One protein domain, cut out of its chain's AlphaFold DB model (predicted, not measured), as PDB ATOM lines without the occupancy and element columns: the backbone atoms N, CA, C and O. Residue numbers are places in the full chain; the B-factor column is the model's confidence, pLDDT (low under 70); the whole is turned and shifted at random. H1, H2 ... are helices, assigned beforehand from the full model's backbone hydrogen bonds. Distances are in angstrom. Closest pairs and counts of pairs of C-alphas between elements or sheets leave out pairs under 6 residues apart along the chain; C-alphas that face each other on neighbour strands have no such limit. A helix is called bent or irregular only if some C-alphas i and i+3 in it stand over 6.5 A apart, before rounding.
ATOM      1  N   ARG A   2      88.498  53.492  94.664       44.84
ATOM      2  CA  ARG A   2      89.971  53.631  94.465       44.84
ATOM      3  C   ARG A   2      90.489  53.258  93.063       44.84
ATOM      4  O   ARG A   2      91.342  53.949  92.524       44.84
ATOM      5  N   VAL A   3      89.952  52.189  92.470       48.22
ATOM      6  CA  VAL A   3      90.407  51.660  91.168       48.22
ATOM      7  C   VAL A   3      90.067  52.596  89.997       48.22
ATOM      8  O   VAL A   3      90.812  52.656  89.024       48.22
ATOM      9  N   TYR A   4      88.969  53.355  90.089       43.00
ATOM     10  CA  TYR A   4      88.577  54.312  89.047       43.00
ATOM     11  C   TYR A   4      89.458  55.567  89.061       43.00
ATOM     12  O   TYR A   4      89.871  56.024  87.999       43.00
ATOM     13  N   ILE A   5      89.813  56.061  90.252       49.25
ATOM     14  CA  ILE A   5      90.685  57.234  90.430       49.25
ATOM     15  C   ILE A   5      92.088  56.942  89.873       49.25
ATOM     16  O   ILE A   5      92.578  57.682  89.027       49.25
ATOM     17  N   GLN A   6      92.671  55.784  90.207       53.78
ATOM     18  CA  GLN A   6      93.981  55.381  89.673       53.78
ATOM     19  C   GLN A   6      94.010  55.223  88.144       53.78
ATOM     20  O   GLN A   6      95.038  55.477  87.515       53.78
ATOM     21  N   ARG A   7      92.906  54.783  87.524       55.78
ATOM     22  CA  ARG A   7      92.824  54.646  86.058       55.78
ATOM     23  C   ARG A   7      92.754  56.001  85.360       55.78
ATOM     24  O   ARG A   7      93.398  56.160  84.326       55.78
ATOM     25  N   PHE A   8      92.023  56.951  85.936       58.72
ATOM     26  CA  PHE A   8      91.954  58.322  85.437       58.72
ATOM     27  C   PHE A   8      93.319  59.019  85.541       58.72
ATOM     28  O   PHE A   8      93.812  59.538  84.540       58.72
ATOM     29  N   ASP A   9      93.995  58.905  86.690       64.25
ATOM     30  CA  ASP A   9      95.348  59.441  86.896       64.25
ATOM     31  C   ASP A   9      96.351  58.859  85.888       64.25
ATOM     32  O   ASP A   9      97.132  59.582  85.269       64.25
ATOM     33  N   ALA A  10      96.302  57.546  85.646       66.81
ATOM     34  CA  ALA A  10      97.201  56.887  84.701       66.81
ATOM     35  C   ALA A  10      96.949  57.273  83.231       66.81
ATOM     36  O   ALA A  10      97.873  57.203  82.413       66.81
ATOM     37  N   GLN A  11      95.715  57.640  82.873       73.19
ATOM     38  CA  GLN A  11      95.377  58.147  81.541       73.19
ATOM     39  C   GLN A  11      95.802  59.606  81.380       73.19
ATOM     40  O   GLN A  11      96.418  59.941  80.369       73.19
ATOM     41  N   LEU A  12      95.564  60.441  82.394       73.12
ATOM     42  CA  LEU A  12      95.991  61.836  82.409       73.12
ATOM     43  C   LEU A  12      97.519  61.949  82.323       73.12
ATOM     44  O   LEU A  12      98.035  62.682  81.486       73.12
ATOM     45  N   VAL A  13      98.253  61.158  83.112       70.69
ATOM     46  CA  VAL A  13      99.726  61.123  83.076       70.69
ATOM     47  C   VAL A  13     100.238  60.668  81.711       70.69
ATOM     48  O   VAL A  13     101.203  61.234  81.199       70.69
ATOM     49  N   ARG A  14      99.599  59.671  81.085       75.94
ATOM     50  CA  ARG A  14      99.966  59.229  79.729       75.94
ATOM     51  C   ARG A  14      99.704  60.303  78.681       75.94
ATOM     52  O   ARG A  14     100.553  60.515  77.822       75.94
ATOM     53  N   PHE A  15      98.569  60.986  78.767       77.88
ATOM     54  CA  PHE A  15      98.223  62.080  77.867       77.88
ATOM     55  C   PHE A  15      99.179  63.269  78.029       77.88
ATOM     56  O   PHE A  15      99.712  63.775  77.043       77.88
ATOM     57  N   MET A  16      99.484  63.655  79.270       72.31
ATOM     58  CA  MET A  16     100.463  64.701  79.562       72.31
ATOM     59  C   MET A  16     101.846  64.335  79.030       72.31
ATOM     60  O   MET A  16     102.452  65.161  78.354       72.31
ATOM     61  N   ARG A  17     102.324  63.101  79.259       73.88
ATOM     62  CA  ARG A  17     103.594  62.618  78.691       73.88
ATOM     63  C   ARG A  17     103.591  62.664  77.170       73.88
ATOM     64  O   ARG A  17     104.537  63.172  76.592       73.88
ATOM     65  N   PHE A  18     102.518  62.226  76.515       78.50
ATOM     66  CA  PHE A  18     102.415  62.301  75.057       78.50
ATOM     67  C   PHE A  18     102.573  63.739  74.530       78.50
ATOM     68  O   PHE A  18     103.305  63.962  73.570       78.50
ATOM     69  N   LEU A  19     101.952  64.719  75.194       77.50
ATOM     70  CA  LEU A  19     102.070  66.132  74.821       77.50
ATOM     71  C   LEU A  19     103.450  66.731  75.142       77.50
ATOM     72  O   LEU A  19     103.947  67.568  74.391       77.50
ATOM     73  N   THR A  20     104.073  66.326  76.252       74.69
ATOM     74  CA  THR A  20     105.311  66.954  76.752       74.69
ATOM     75  C   THR A  20     106.598  66.256  76.319       74.69
ATOM     76  O   THR A  20     107.623  66.925  76.199       74.69
ATOM     77  N   ASP A  21     106.574  64.960  76.003       78.31
ATOM     78  CA  ASP A  21     107.767  64.186  75.631       78.31
ATOM     79  C   ASP A  21     108.412  64.709  74.343       78.31
ATOM     80  O   ASP A  21     109.639  64.739  74.228       78.31
ATOM     81  N   GLY A  22     107.596  65.146  73.377       78.88
ATOM     82  CA  GLY A  22     108.085  65.772  72.148       78.88
ATOM     83  C   GLY A  22     108.814  67.084  72.436       78.88
ATOM     84  O   GLY A  22     109.921  67.296  71.946       78.88
ATOM     85  N   PHE A  23     108.238  67.923  73.299       79.88
ATOM     86  CA  PHE A  23     108.801  69.218  73.673       79.88
ATOM     87  C   PHE A  23     110.096  69.078  74.480       79.88
ATOM     88  O   PHE A  23     111.106  69.679  74.118       79.88
ATOM     89  N   ILE A  24     110.110  68.238  75.518       80.88
ATOM     90  CA  ILE A  24     111.258  68.047  76.424       80.88
ATOM     91  C   ILE A  24     112.509  67.550  75.682       80.88
ATOM     92  O   ILE A  24     113.636  67.864  76.071       80.88
ATOM     93  N   LYS A  25     112.335  66.795  74.592       84.94
ATOM     94  CA  LYS A  25     113.452  66.296  73.776       84.94
ATOM     95  C   LYS A  25     114.095  67.372  72.897       84.94
ATOM     96  O   LYS A  25     115.241  67.192  72.482       84.94
ATOM     97  N   THR A  26     113.407  68.484  72.634       88.56
ATOM     98  CA  THR A  26     113.958  69.605  71.855       88.56
ATOM     99  C   THR A  26     114.981  70.413  72.657       88.56
ATOM    100  O   THR A  26     114.992  70.397  73.888       88.56
ATOM    101  N   ILE A  27     115.838  71.168  71.960       86.38
ATOM    102  CA  ILE A  27     116.781  72.106  72.594       86.38
ATOM    103  C   ILE A  27     116.020  73.124  73.457       86.38
ATOM    104  O   ILE A  27     116.394  73.356  74.605       86.38
ATOM    105  N   VAL A  28     114.911  73.663  72.940       84.94
ATOM    106  CA  VAL A  28     114.059  74.629  73.650       84.94
ATOM    107  C   VAL A  28     113.477  74.020  74.927       84.94
ATOM    108  O   VAL A  28     113.535  74.651  75.976       84.94
ATOM    109  N   GLY A  29     112.990  72.777  74.877       81.69
ATOM    110  CA  GLY A  29     112.464  72.088  76.058       81.69
ATOM    111  C   GLY A  29     113.521  71.835  77.132       81.69
ATOM    112  O   GLY A  29     113.252  72.028  78.316       81.69
ATOM    113  N   LYS A  30     114.752  71.484  76.741       81.75
ATOM    114  CA  LYS A  30     115.874  71.338  77.686       81.75
ATOM    115  C   LYS A  30     116.249  72.665  78.346       81.75
ATOM    116  O   LYS A  30     116.476  72.693  79.554       81.75
ATOM    117  N   VAL A  31     116.278  73.757  77.579       83.69
ATOM    118  CA  VAL A  31     116.507  75.108  78.119       83.69
ATOM    119  C   VAL A  31     115.379  75.503  79.068       83.69
ATOM    120  O   VAL A  31     115.652  75.966  80.171       83.69
ATOM    121  N   PHE A  32     114.124  75.253  78.691       81.94
ATOM    122  CA  PHE A  32     112.963  75.516  79.537       81.94
ATOM    123  C   PHE A  32     113.028  74.754  80.867       81.94
ATOM    124  O   PHE A  32     112.789  75.345  81.913       81.94
ATOM    125  N   LEU A  33     113.412  73.474  80.859       78.69
ATOM    126  CA  LEU A  33     113.605  72.698  82.090       78.69
ATOM    127  C   LEU A  33     114.719  73.272  82.974       78.69
ATOM    128  O   LEU A  33     114.567  73.342  84.192       78.69
ATOM    129  N   GLY A  34     115.820  73.721  82.366       79.12
ATOM    130  CA  GLY A  34     116.882  74.428  83.083       79.12
ATOM    131  C   GLY A  34     116.378  75.723  83.722       79.12
ATOM    132  O   GLY A  34     116.621  75.969  84.901       79.12
ATOM    133  N   LEU A  35     115.608  76.516  82.974       81.12
ATOM    134  CA  LEU A  35     114.977  77.731  83.485       81.12
ATOM    135  C   LEU A  35     113.958  77.431  84.583       81.12
ATOM    136  O   LEU A  35     113.904  78.179  85.544       81.12
ATOM    137  N   ALA A  36     113.200  76.337  84.504       78.12
ATOM    138  CA  ALA A  36     112.248  75.950  85.543       78.12
ATOM    139  C   ALA A  36     112.942  75.631  86.880       78.12
ATOM    140  O   ALA A  36     112.414  75.973  87.938       78.12
ATOM    141  N   LEU A  37     114.148  75.048  86.840       81.81
ATOM    142  CA  LEU A  37     114.957  74.797  88.040       81.81
ATOM    143  C   LEU A  37     115.406  76.095  88.725       81.81
ATOM    144  O   LEU A  37     115.422  76.157  89.955       81.81
ATOM    145  N   VAL A  38     115.746  77.118  87.936       83.75
ATOM    146  CA  VAL A  38     116.201  78.444  88.406       83.75
ATOM    147  C   VAL A  38     115.032  79.421  88.600       83.75
ATOM    148  O   VAL A  38     115.153  80.416  89.310       83.75
ATOM    149  N   GLY A  39     113.863  79.079  88.061       82.69
ATOM    150  CA  GLY A  39     112.612  79.823  88.113       82.69
ATOM    151  C   GLY A  39     112.239  80.387  89.482       82.69
ATOM    152  O   GLY A  39     111.843  81.550  89.515       82.69
ATOM    153  N   PRO A  40     112.418  79.681  90.618       85.75
ATOM    154  CA  PRO A  40     112.060  80.267  91.902       85.75
ATOM    155  C   PRO A  40     112.883  81.518  92.225       85.75
ATOM    156  O   PRO A  40     112.346  82.450  92.808       85.75
ATOM    157  N   LEU A  41     114.140  81.623  91.774       87.94
ATOM    158  CA  LEU A  41     114.968  82.814  92.017       87.94
ATOM    159  C   LEU A  41     114.372  84.090  91.403       87.94
ATOM    160  O   LEU A  41     114.643  85.188  91.886       87.94
ATOM    161  N   THR A  42     113.512  83.963  90.389       86.31
ATOM    162  CA  THR A  42     112.802  85.110  89.801       86.31
ATOM    163  C   THR A  42     111.821  85.776  90.774       86.31
ATOM    164  O   THR A  42     111.463  86.928  90.559       86.31
ATOM    165  N   PHE A  43     111.443  85.109  91.872       86.94
ATOM    166  CA  PHE A  43     110.591  85.676  92.923       86.94
ATOM    167  C   PHE A  43     111.351  86.488  93.970       86.94
ATOM    168  O   PHE A  43     110.715  87.156  94.779       86.94
ATOM    169  N   ILE A  44     112.687  86.486  93.965       91.19
ATOM    170  CA  ILE A  44     113.478  87.258  94.938       91.19
ATOM    171  C   ILE A  44     113.130  88.761  94.900       91.19
ATOM    172  O   ILE A  44     112.865  89.319  95.967       91.19
ATOM    173  N   PRO A  45     113.037  89.430  93.730       92.12
ATOM    174  CA  PRO A  45     112.591  90.824  93.664       92.12
ATOM    175  C   PRO A  45     111.158  91.020  94.176       92.12
ATOM    176  O   PRO A  45     110.855  92.029  94.809       92.12
ATOM    177  N   THR A  46     110.267  90.052  93.942       91.81
ATOM    178  CA  THR A  46     108.884  90.093  94.439       91.81
ATOM    179  C   THR A  46     108.831  89.975  95.959       91.81
ATOM    180  O   THR A  46     108.106  90.721  96.604       91.81
ATOM    181  N   VAL A  47     109.639  89.095  96.554       94.12
ATOM    182  CA  VAL A  47     109.782  89.006  98.013       94.12
ATOM    183  C   VAL A  47     110.327  90.324  98.555       94.12
ATOM    184  O   VAL A  47     109.740  90.895  99.465       94.12
ATOM    185  N   TRP A  48     111.398  90.857  97.965       93.62
ATOM    186  CA  TRP A  48     111.968  92.133  98.392       93.62
ATOM    187  C   TRP A  48     110.929  93.261  98.381       93.62
ATOM    188  O   TRP A  48     110.750  93.959  99.379       93.62
ATOM    189  N   THR A  49     110.195  93.409  97.279       92.75
ATOM    190  CA  THR A  49     109.145  94.432  97.145       92.75
ATOM    191  C   THR A  49     107.987  94.204  98.113       92.75
ATOM    192  O   THR A  49     107.500  95.170  98.692       92.75
ATOM    193  N   ALA A  50     107.612  92.953  98.395       92.19
ATOM    194  CA  ALA A  50     106.573  92.638  99.374       92.19
ATOM    195  C   ALA A  50     106.899  93.152 100.791       92.19
ATOM    196  O   ALA A  50     105.997  93.557 101.526       92.19
ATOM    197  N   PHE A  51     108.177  93.199 101.178       92.75
ATOM    198  CA  PHE A  51     108.600  93.690 102.498       92.75
ATOM    199  C   PHE A  51     109.048  95.157 102.522       92.75
ATOM    200  O   PHE A  51     109.079  95.750 103.597       92.75
ATOM    201  N   THR A  52     109.374  95.754 101.373       92.94
ATOM    202  CA  THR A  52     109.957  97.109 101.315       92.94
ATOM    203  C   THR A  52     109.059  98.163 100.682       92.94
ATOM    204  O   THR A  52     109.199  99.337 101.009       92.94
ATOM    205  N   ALA A  53     108.122  97.785  99.808       91.81
ATOM    206  CA  ALA A  53     107.237  98.752  99.165       91.81
ATOM    207  C   ALA A  53     106.270  99.383 100.177       91.81
ATOM    208  O   ALA A  53     105.837  98.713 101.116       91.81
ATOM    209  N   GLU A  54     105.906 100.650  99.971       89.62
ATOM    210  CA  GLU A  54     104.941 101.375 100.814       89.62
ATOM    211  C   GLU A  54     103.521 100.809 100.697       89.62
ATOM    212  O   GLU A  54     102.799 100.749 101.688       89.62
ATOM    213  N   ASN A  55     103.139 100.343  99.501       89.38
ATOM    214  CA  ASN A  55     101.856  99.695  99.243       89.38
ATOM    215  C   ASN A  55     102.067  98.333  98.557       89.38
ATOM    216  O   ASN A  55     102.813  98.226  97.583       89.38
ATOM    217  N   ILE A  56     101.386  97.303  99.066       91.56
ATOM    218  CA  ILE A  56     101.421  95.925  98.566       91.56
ATOM    219  C   ILE A  56     100.034  95.367  98.207       91.56
ATOM    220  O   ILE A  56      99.882  94.155  98.077       91.56
ATOM    221  N   ASP A  57      99.017  96.209  98.012       90.38
ATOM    222  CA  ASP A  57      97.645  95.771  97.715       90.38
ATOM    223  C   ASP A  57      97.562  94.879  96.468       90.38
ATOM    224  O   ASP A  57      96.824  93.897  96.452       90.38
ATOM    225  N   ALA A  58      98.395  95.140  95.457       89.44
ATOM    226  CA  ALA A  58      98.494  94.296  94.265       89.44
ATOM    227  C   ALA A  58      98.951  92.855  94.574       89.44
ATOM    228  O   ALA A  58      98.661  91.931  93.814       89.44
ATOM    229  N   LEU A  59      99.654  92.646  95.691       89.88
ATOM    230  CA  LEU A  59     100.075  91.326  96.150       89.88
ATOM    231  C   LEU A  59      98.990  90.639  96.989       89.88
ATOM    232  O   LEU A  59      99.078  89.434  97.186       89.88
ATOM    233  N   ARG A  60      97.934  91.316  97.449       90.88
ATOM    234  CA  ARG A  60      96.876  90.706  98.279       90.88
ATOM    235  C   ARG A  60      95.895  89.881  97.439       90.88
ATOM    236  O   ARG A  60      94.727  90.215  97.281       90.88
ATOM    237  N   THR A  61      96.382  88.771  96.894       92.62
ATOM    238  CA  THR A  61      95.607  87.842  96.065       92.62
ATOM    239  C   THR A  61      95.667  86.422  96.622       92.62
ATOM    240  O   THR A  61      96.606  86.045  97.327       92.62
ATOM    241  N   LEU A  62      94.677  85.599  96.265       92.06
ATOM    242  CA  LEU A  62      94.649  84.173  96.621       92.06
ATOM    243  C   LEU A  62      95.676  83.333  95.844       92.06
ATOM    244  O   LEU A  62      95.828  82.140  96.109       92.06
ATOM    245  N   THR A  63      96.406  83.945  94.911       90.62
ATOM    246  CA  THR A  63      97.438  83.287  94.109       90.62
ATOM    247  C   THR A  63      98.535  82.697  94.988       90.62
ATOM    248  O   THR A  63      98.906  81.543  94.801       90.62
ATOM    249  N   TRP A  64      99.017  83.437  95.991       92.56
ATOM    250  CA  TRP A  64     100.122  82.995  96.848       92.56
ATOM    251  C   TRP A  64      99.805  81.751  97.681       92.56
ATOM    252  O   TRP A  64     100.542  80.769  97.553       92.56
ATOM    253  N   PRO A  65      98.715  81.714  98.477       91.62
ATOM    254  CA  PRO A  65      98.374  80.508  99.224       91.62
ATOM    255  C   PRO A  65      98.080  79.326  98.293       91.62
ATOM    256  O   PRO A  65      98.477  78.200  98.588       91.62
ATOM    257  N   MET A  66      97.453  79.566  97.134       93.94
ATOM    258  CA  MET A  66      97.209  78.507  96.154       93.94
ATOM    259  C   MET A  66      98.519  77.944  95.585       93.94
ATOM    260  O   MET A  66      98.677  76.727  95.515       93.94
ATOM    261  N   MET A  67      99.487  78.798  95.241       91.25
ATOM    262  CA  MET A  67     100.807  78.366  94.772       91.25
ATOM    263  C   MET A  67     101.557  77.552  95.826       91.25
ATOM    264  O   MET A  67     102.170  76.543  95.480       91.25
ATOM    265  N   VAL A  68     101.489  77.937  97.104       92.31
ATOM    266  CA  VAL A  68     102.096  77.163  98.198       92.31
ATOM    267  C   VAL A  68     101.497  75.754  98.247       92.31
ATOM    268  O   VAL A  68     102.238  74.772  98.210       92.31
ATOM    269  N   VAL A  69     100.165  75.637  98.248       92.38
ATOM    270  CA  VAL A  69      99.464  74.340  98.283       92.38
ATOM    271  C   VAL A  69      99.805  73.477  97.067       92.38
ATOM    272  O   VAL A  69     100.129  72.297  97.218       92.38
ATOM    273  N   VAL A  70      99.778  74.057  95.864       90.19
ATOM    274  CA  VAL A  70     100.105  73.343  94.620       90.19
ATOM    275  C   VAL A  70     101.548  72.842  94.647       90.19
ATOM    276  O   VAL A  70     101.791  71.670  94.365       90.19
ATOM    277  N   ASN A  71     102.507  73.681  95.044       90.19
ATOM    278  CA  ASN A  71     103.910  73.277  95.109       90.19
ATOM    279  C   ASN A  71     104.153  72.189  96.166       90.19
ATOM    280  O   ASN A  71     104.942  71.278  95.917       90.19
ATOM    281  N   PHE A  72     103.442  72.212  97.300       89.94
ATOM    282  CA  PHE A  72     103.475  71.114  98.273       89.94
ATOM    283  C   PHE A  72     102.926  69.804  97.698       89.94
ATOM    284  O   PHE A  72     103.539  68.753  97.892       89.94
ATOM    285  N   ALA A  73     101.811  69.849  96.965       86.81
ATOM    286  CA  ALA A  73     101.243  68.666  96.320       86.81
ATOM    287  C   ALA A  73     102.210  68.063  95.283       86.81
ATOM    288  O   ALA A  73     102.417  66.847  95.248       86.81
ATOM    289  N   VAL A  74     102.863  68.915  94.485       84.75
ATOM    290  CA  VAL A  74     103.881  68.497  93.510       84.75
ATOM    291  C   VAL A  74     105.112  67.919  94.214       84.75
ATOM    292  O   VAL A  74     105.604  66.861  93.820       84.75
ATOM    293  N   LEU A  75     105.585  68.560  95.288       86.12
ATOM    294  CA  LEU A  75     106.710  68.067  96.081       86.12
ATOM    295  C   LEU A  75     106.414  66.678  96.663       86.12
ATOM    296  O   LEU A  75     107.241  65.779  96.516       86.12
ATOM    297  N   ALA A  76     105.226  66.469  97.237       83.44
ATOM    298  CA  ALA A  76     104.798  65.173  97.766       83.44
ATOM    299  C   ALA A  76     104.790  64.075  96.685       83.44
ATOM    300  O   ALA A  76     105.248  62.961  96.937       83.44
ATOM    301  N   GLY A  77     104.354  64.399  95.462       77.00
ATOM    302  CA  GLY A  77     104.411  63.477  94.323       77.00
ATOM    303  C   GLY A  77     105.837  63.131  93.867       77.00
ATOM    304  O   GLY A  77     106.085  62.032  93.372       77.00
ATOM    305  N   LEU A  78     106.797  64.040  94.061       75.06
ATOM    306  CA  LEU A  78     108.197  63.883  93.640       75.06
ATOM    307  C   LEU A  78     109.129  63.350  94.738       75.06
ATOM    308  O   LEU A  78     110.255  62.920  94.445       75.06
ATOM    309  N   CYS A  79     108.667  63.294  95.990       67.44
ATOM    310  CA  CYS A  79     109.387  62.671  97.104       67.44
ATOM    311  C   CYS A  79     109.781  61.209  96.823       67.44
ATOM    312  O   CYS A  79     110.742  60.714  97.408       67.44
ATOM    313  N   HIS A  80     109.139  60.540  95.861       65.81
ATOM    314  CA  HIS A  80     109.466  59.167  95.466       65.81
ATOM    315  C   HIS A  80     110.412  59.057  94.250       65.81
ATOM    316  O   HIS A  80     111.014  58.009  94.053       65.81
ATOM    317  N   ASN A  81     110.621  60.129  93.471       66.69
ATOM    318  CA  ASN A  81     111.330  60.082  92.176       66.69
ATOM    319  C   ASN A  81     112.854  60.347  92.231       66.69
ATOM    320  O   ASN A  81     113.485  60.506  91.193       66.69
ATOM    321  N   GLY A  82     113.463  60.407  93.419       61.66
ATOM    322  CA  GLY A  82     114.924  60.478  93.614       61.66
ATOM    323  C   GLY A  82     115.660  61.752  93.158       61.66
ATOM    324  O   GLY A  82     116.809  61.938  93.546       61.66
ATOM    325  N   ASP A  83     115.044  62.652  92.385       79.75
ATOM    326  CA  ASP A  83     115.724  63.852  91.874       79.75
ATOM    327  C   ASP A  83     115.791  64.981  92.917       79.75
ATOM    328  O   ASP A  83     114.824  65.709  93.164       79.75
ATOM    329  N   TRP A  84     116.965  65.142  93.528       81.81
ATOM    330  CA  TRP A  84     117.217  66.158  94.549       81.81
ATOM    331  C   TRP A  84     117.197  67.592  94.004       81.81
ATOM    332  O   TRP A  84     116.837  68.504  94.749       81.81
ATOM    333  N   ARG A  85     117.534  67.815  92.723       84.62
ATOM    334  CA  ARG A  85     117.588  69.166  92.132       84.62
ATOM    335  C   ARG A  85     116.190  69.742  91.996       84.62
ATOM    336  O   ARG A  85     115.932  70.872  92.404       84.62
ATOM    337  N   THR A  86     115.274  68.924  91.489       82.19
ATOM    338  CA  THR A  86     113.864  69.290  91.350       82.19
ATOM    339  C   THR A  86     113.210  69.502  92.719       82.19
ATOM    340  O   THR A  86     112.459  70.458  92.899       82.19
ATOM    341  N   ARG A  87     113.553  68.683  93.727       86.25
ATOM    342  CA  ARG A  87     113.087  68.890  95.112       86.25
ATOM    343  C   ARG A  87     113.572  70.210  95.689       86.25
ATOM    344  O   ARG A  87     112.768  70.949  96.242       86.25
ATOM    345  N   LEU A  88     114.861  70.512  95.547       88.00
ATOM    346  CA  LEU A  88     115.432  71.760  96.046       88.00
ATOM    347  C   LEU A  88     114.770  72.974  95.385       88.00
ATOM    348  O   LEU A  88     114.402  73.919  96.076       88.00
ATOM    349  N   SER A  89     114.568  72.923  94.066       89.06
ATOM    350  CA  SER A  89     113.857  73.975  93.335       89.06
ATOM    351  C   SER A  89     112.433  74.165  93.869       89.06
ATOM    352  O   SER A  89     112.044  75.284  94.193       89.06
ATOM    353  N   LEU A  90     111.672  73.084  94.070       89.25
ATOM    354  CA  LEU A  90     110.316  73.163  94.627       89.25
ATOM    355  C   LEU A  90     110.278  73.672  96.067       89.25
ATOM    356  O   LEU A  90     109.391  74.444  96.414       89.25
ATOM    357  N   VAL A  91     111.249  73.293  96.898       91.25
ATOM    358  CA  VAL A  91     111.386  73.857  98.245       91.25
ATOM    359  C   VAL A  91     111.629  75.364  98.162       91.25
ATOM    360  O   VAL A  91     110.964  76.115  98.868       91.25
ATOM    361  N   MET A  92     112.504  75.831  97.265       92.06
ATOM    362  CA  MET A  92     112.702  77.271  97.057       92.06
ATOM    363  C   MET A  92     111.425  77.971  96.576       92.06
ATOM    364  O   MET A  92     111.101  79.041  97.085       92.06
ATOM    365  N   TRP A  93     110.667  77.363  95.658       92.06
ATOM    366  CA  TRP A  93     109.356  77.871  95.238       92.06
ATOM    367  C   TRP A  93     108.405  78.036  96.421       92.06
ATOM    368  O   TRP A  93     107.802  79.099  96.575       92.06
ATOM    369  N   ILE A  94     108.293  77.012  97.270       93.31
ATOM    370  CA  ILE A  94     107.447  77.040  98.467       93.31
ATOM    371  C   ILE A  94     107.896  78.158  99.403       93.31
ATOM    372  O   ILE A  94     107.068  78.972  99.792       93.31
ATOM    373  N   VAL A  95     109.189  78.239  99.734       95.12
ATOM    374  CA  VAL A  95     109.697  79.255 100.669       95.12
ATOM    375  C   VAL A  95     109.447  80.665 100.141       95.12
ATOM    376  O   VAL A  95     108.905  81.493 100.863       95.12
ATOM    377  N   LEU A  96     109.795  80.950  98.885       94.44
ATOM    378  CA  LEU A  96     109.665  82.302  98.336       94.44
ATOM    379  C   LEU A  96     108.199  82.724  98.200       94.44
ATOM    380  O   LEU A  96     107.845  83.830  98.597       94.44
ATOM    381  N   THR A  97     107.325  81.843  97.711       93.06
ATOM    382  CA  THR A  97     105.885  82.148  97.614       93.06
ATOM    383  C   THR A  97     105.225  82.259  98.986       93.06
ATOM    384  O   THR A  97     104.373  83.125  99.181       93.06
ATOM    385  N   PHE A  98     105.663  81.455  99.959       95.12
ATOM    386  CA  PHE A  98     105.229  81.566 101.347       95.12
ATOM    387  C   PHE A  98     105.657  82.896 101.972       95.12
ATOM    388  O   PHE A  98     104.858  83.510 102.666       95.12
ATOM    389  N   LEU A  99     106.870  83.384 101.697       95.19
ATOM    390  CA  LEU A  99     107.321  84.695 102.175       95.19
ATOM    391  C   LEU A  99     106.481  85.839 101.596       95.19
ATOM    392  O   LEU A  99     106.130  86.753 102.337       95.19
ATOM    393  N   VAL A 100     106.120  85.781 100.307       93.00
ATOM    394  CA  VAL A 100     105.207  86.776  99.713       93.00
ATOM    395  C   VAL A 100     103.829  86.703 100.370       93.00
ATOM    396  O   VAL A 100     103.279  87.732 100.745       93.00
ATOM    397  N   TRP A 101     103.285  85.500 100.566       94.62
ATOM    398  CA  TRP A 101     102.005  85.331 101.256       94.62
ATOM    399  C   TRP A 101     102.047  85.828 102.706       94.62
ATOM    400  O   TRP A 101     101.121  86.475 103.179       94.62
ATOM    401  N   LEU A 102     103.135  85.559 103.422       94.81
ATOM    402  CA  LEU A 102     103.315  86.033 104.786       94.81
ATOM    403  C   LEU A 102     103.335  87.563 104.826       94.81
ATOM    404  O   LEU A 102     102.667  88.155 105.671       94.81
ATOM    405  N   ALA A 103     104.037  88.200 103.884       92.81
ATOM    406  CA  ALA A 103     104.074  89.652 103.762       92.81
ATOM    407  C   ALA A 103     102.673  90.258 103.582       92.81
ATOM    408  O   ALA A 103     102.397  91.297 104.171       92.81
ATOM    409  N   THR A 104     101.775  89.599 102.839       92.19
ATOM    410  CA  THR A 104     100.406  90.100 102.615       92.19
ATOM    411  C   THR A 104      99.486  89.962 103.828       92.19
ATOM    412  O   THR A 104      98.429  90.589 103.845       92.19
ATOM    413  N   ILE A 105      99.859  89.142 104.816       92.38
ATOM    414  CA  ILE A 105      99.122  88.979 106.078       92.38
ATOM    415  C   ILE A 105      99.609  89.979 107.132       92.38
ATOM    416  O   ILE A 105      98.801  90.499 107.897       92.38
ATOM    417  N   ILE A 106     100.922  90.208 107.212       92.38
ATOM    418  CA  ILE A 106     101.530  90.985 108.305       92.38
ATOM    419  C   ILE A 106     101.662  92.489 108.010       92.38
ATOM    420  O   ILE A 106     101.854  93.255 108.951       92.38
ATOM    421  N   ARG A 107     101.613  92.903 106.735       87.31
ATOM    422  CA  ARG A 107     101.668  94.307 106.290       87.31
ATOM    423  C   ARG A 107     100.359  94.692 105.611       87.31
ATOM    424  O   ARG A 107      99.888  95.824 105.837       87.31
TER     425      ARG A 107
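This is residues 2 to 107 of the 107 residues of an uncharacterized protein of Candidatus Kaiserbacteria bacterium RIFCSPLOWO2_12_FULL_45_26 (UniProt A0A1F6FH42). Helix H4 lies in the middle of the body, with H3 packed along one side and H2b, the second arm of a bent helix, along the other. The first arm, H2a, leads to a corner with H1, whose residues 2 to 19 stick out as a free arm. The 106 printed residues have four named helices, H1, H2, H3 and H4 in chain order, and no named strand: all helix. The whole is loose, with a radius of gyration of the C-alphas of 16.9 A and spans of 49 by 38 by 24 A.

H1, residues 2 to 25, begins at C-alpha 2 (89.971, 53.631, 94.465) and measures 33.8 A; it has a kink of 36 degrees near residue 19 and is only just irregular, C-alphas 19 and 22 being 6.6 A apart. H2, residues 27 to 52, was assigned as one helix by its hydrogen bonds but is bent, with C-alphas 37 and 40 7.3 A apart. Its arms are H2a, residues 27 to 37, 15.8 A, and H2b, residues 40 to 52, 19.4 A, irregular with C-alphas 42 and 45 6.9 A apart. H3, residues 63 to 78, measures 22.2 A. H4, residues 84 to 106, measures 32.4 A and ends at C-alpha 106 (101.530, 90.985, 108.305).

H1 and H2a touch only at the corner, and only just, with 3 pairs of C-alphas within 8 A, the closest Phe 23 and Gly 29 at 5.2 A. H2a and H2b stand at a steep tilt of 41 degrees. H2b touches H4 at a shallow tilt of 17 degrees, the same way; their closest C-alphas, Pro 40 and Trp 93, are 4.9 A apart. H3 and H4 form a helical hairpin at a shallow tilt of 23 degrees, opposite ways, with closest C-alphas Trp 64 and Trp 101 at 5.3 A. H2b and H3 are apart. Every O i to N i+4 pair is within hydrogen-bond range in H2a, H3 and H4, against 18 of 20 in H1 and 6 of 9 in H2b.

The C-alphas of Val 3 and Glu 54, the two farthest apart, are 52.7 A apart. The printed part has no cut and no long link. Residues 2 to 10 and 79 to 82 have pLDDT under 70.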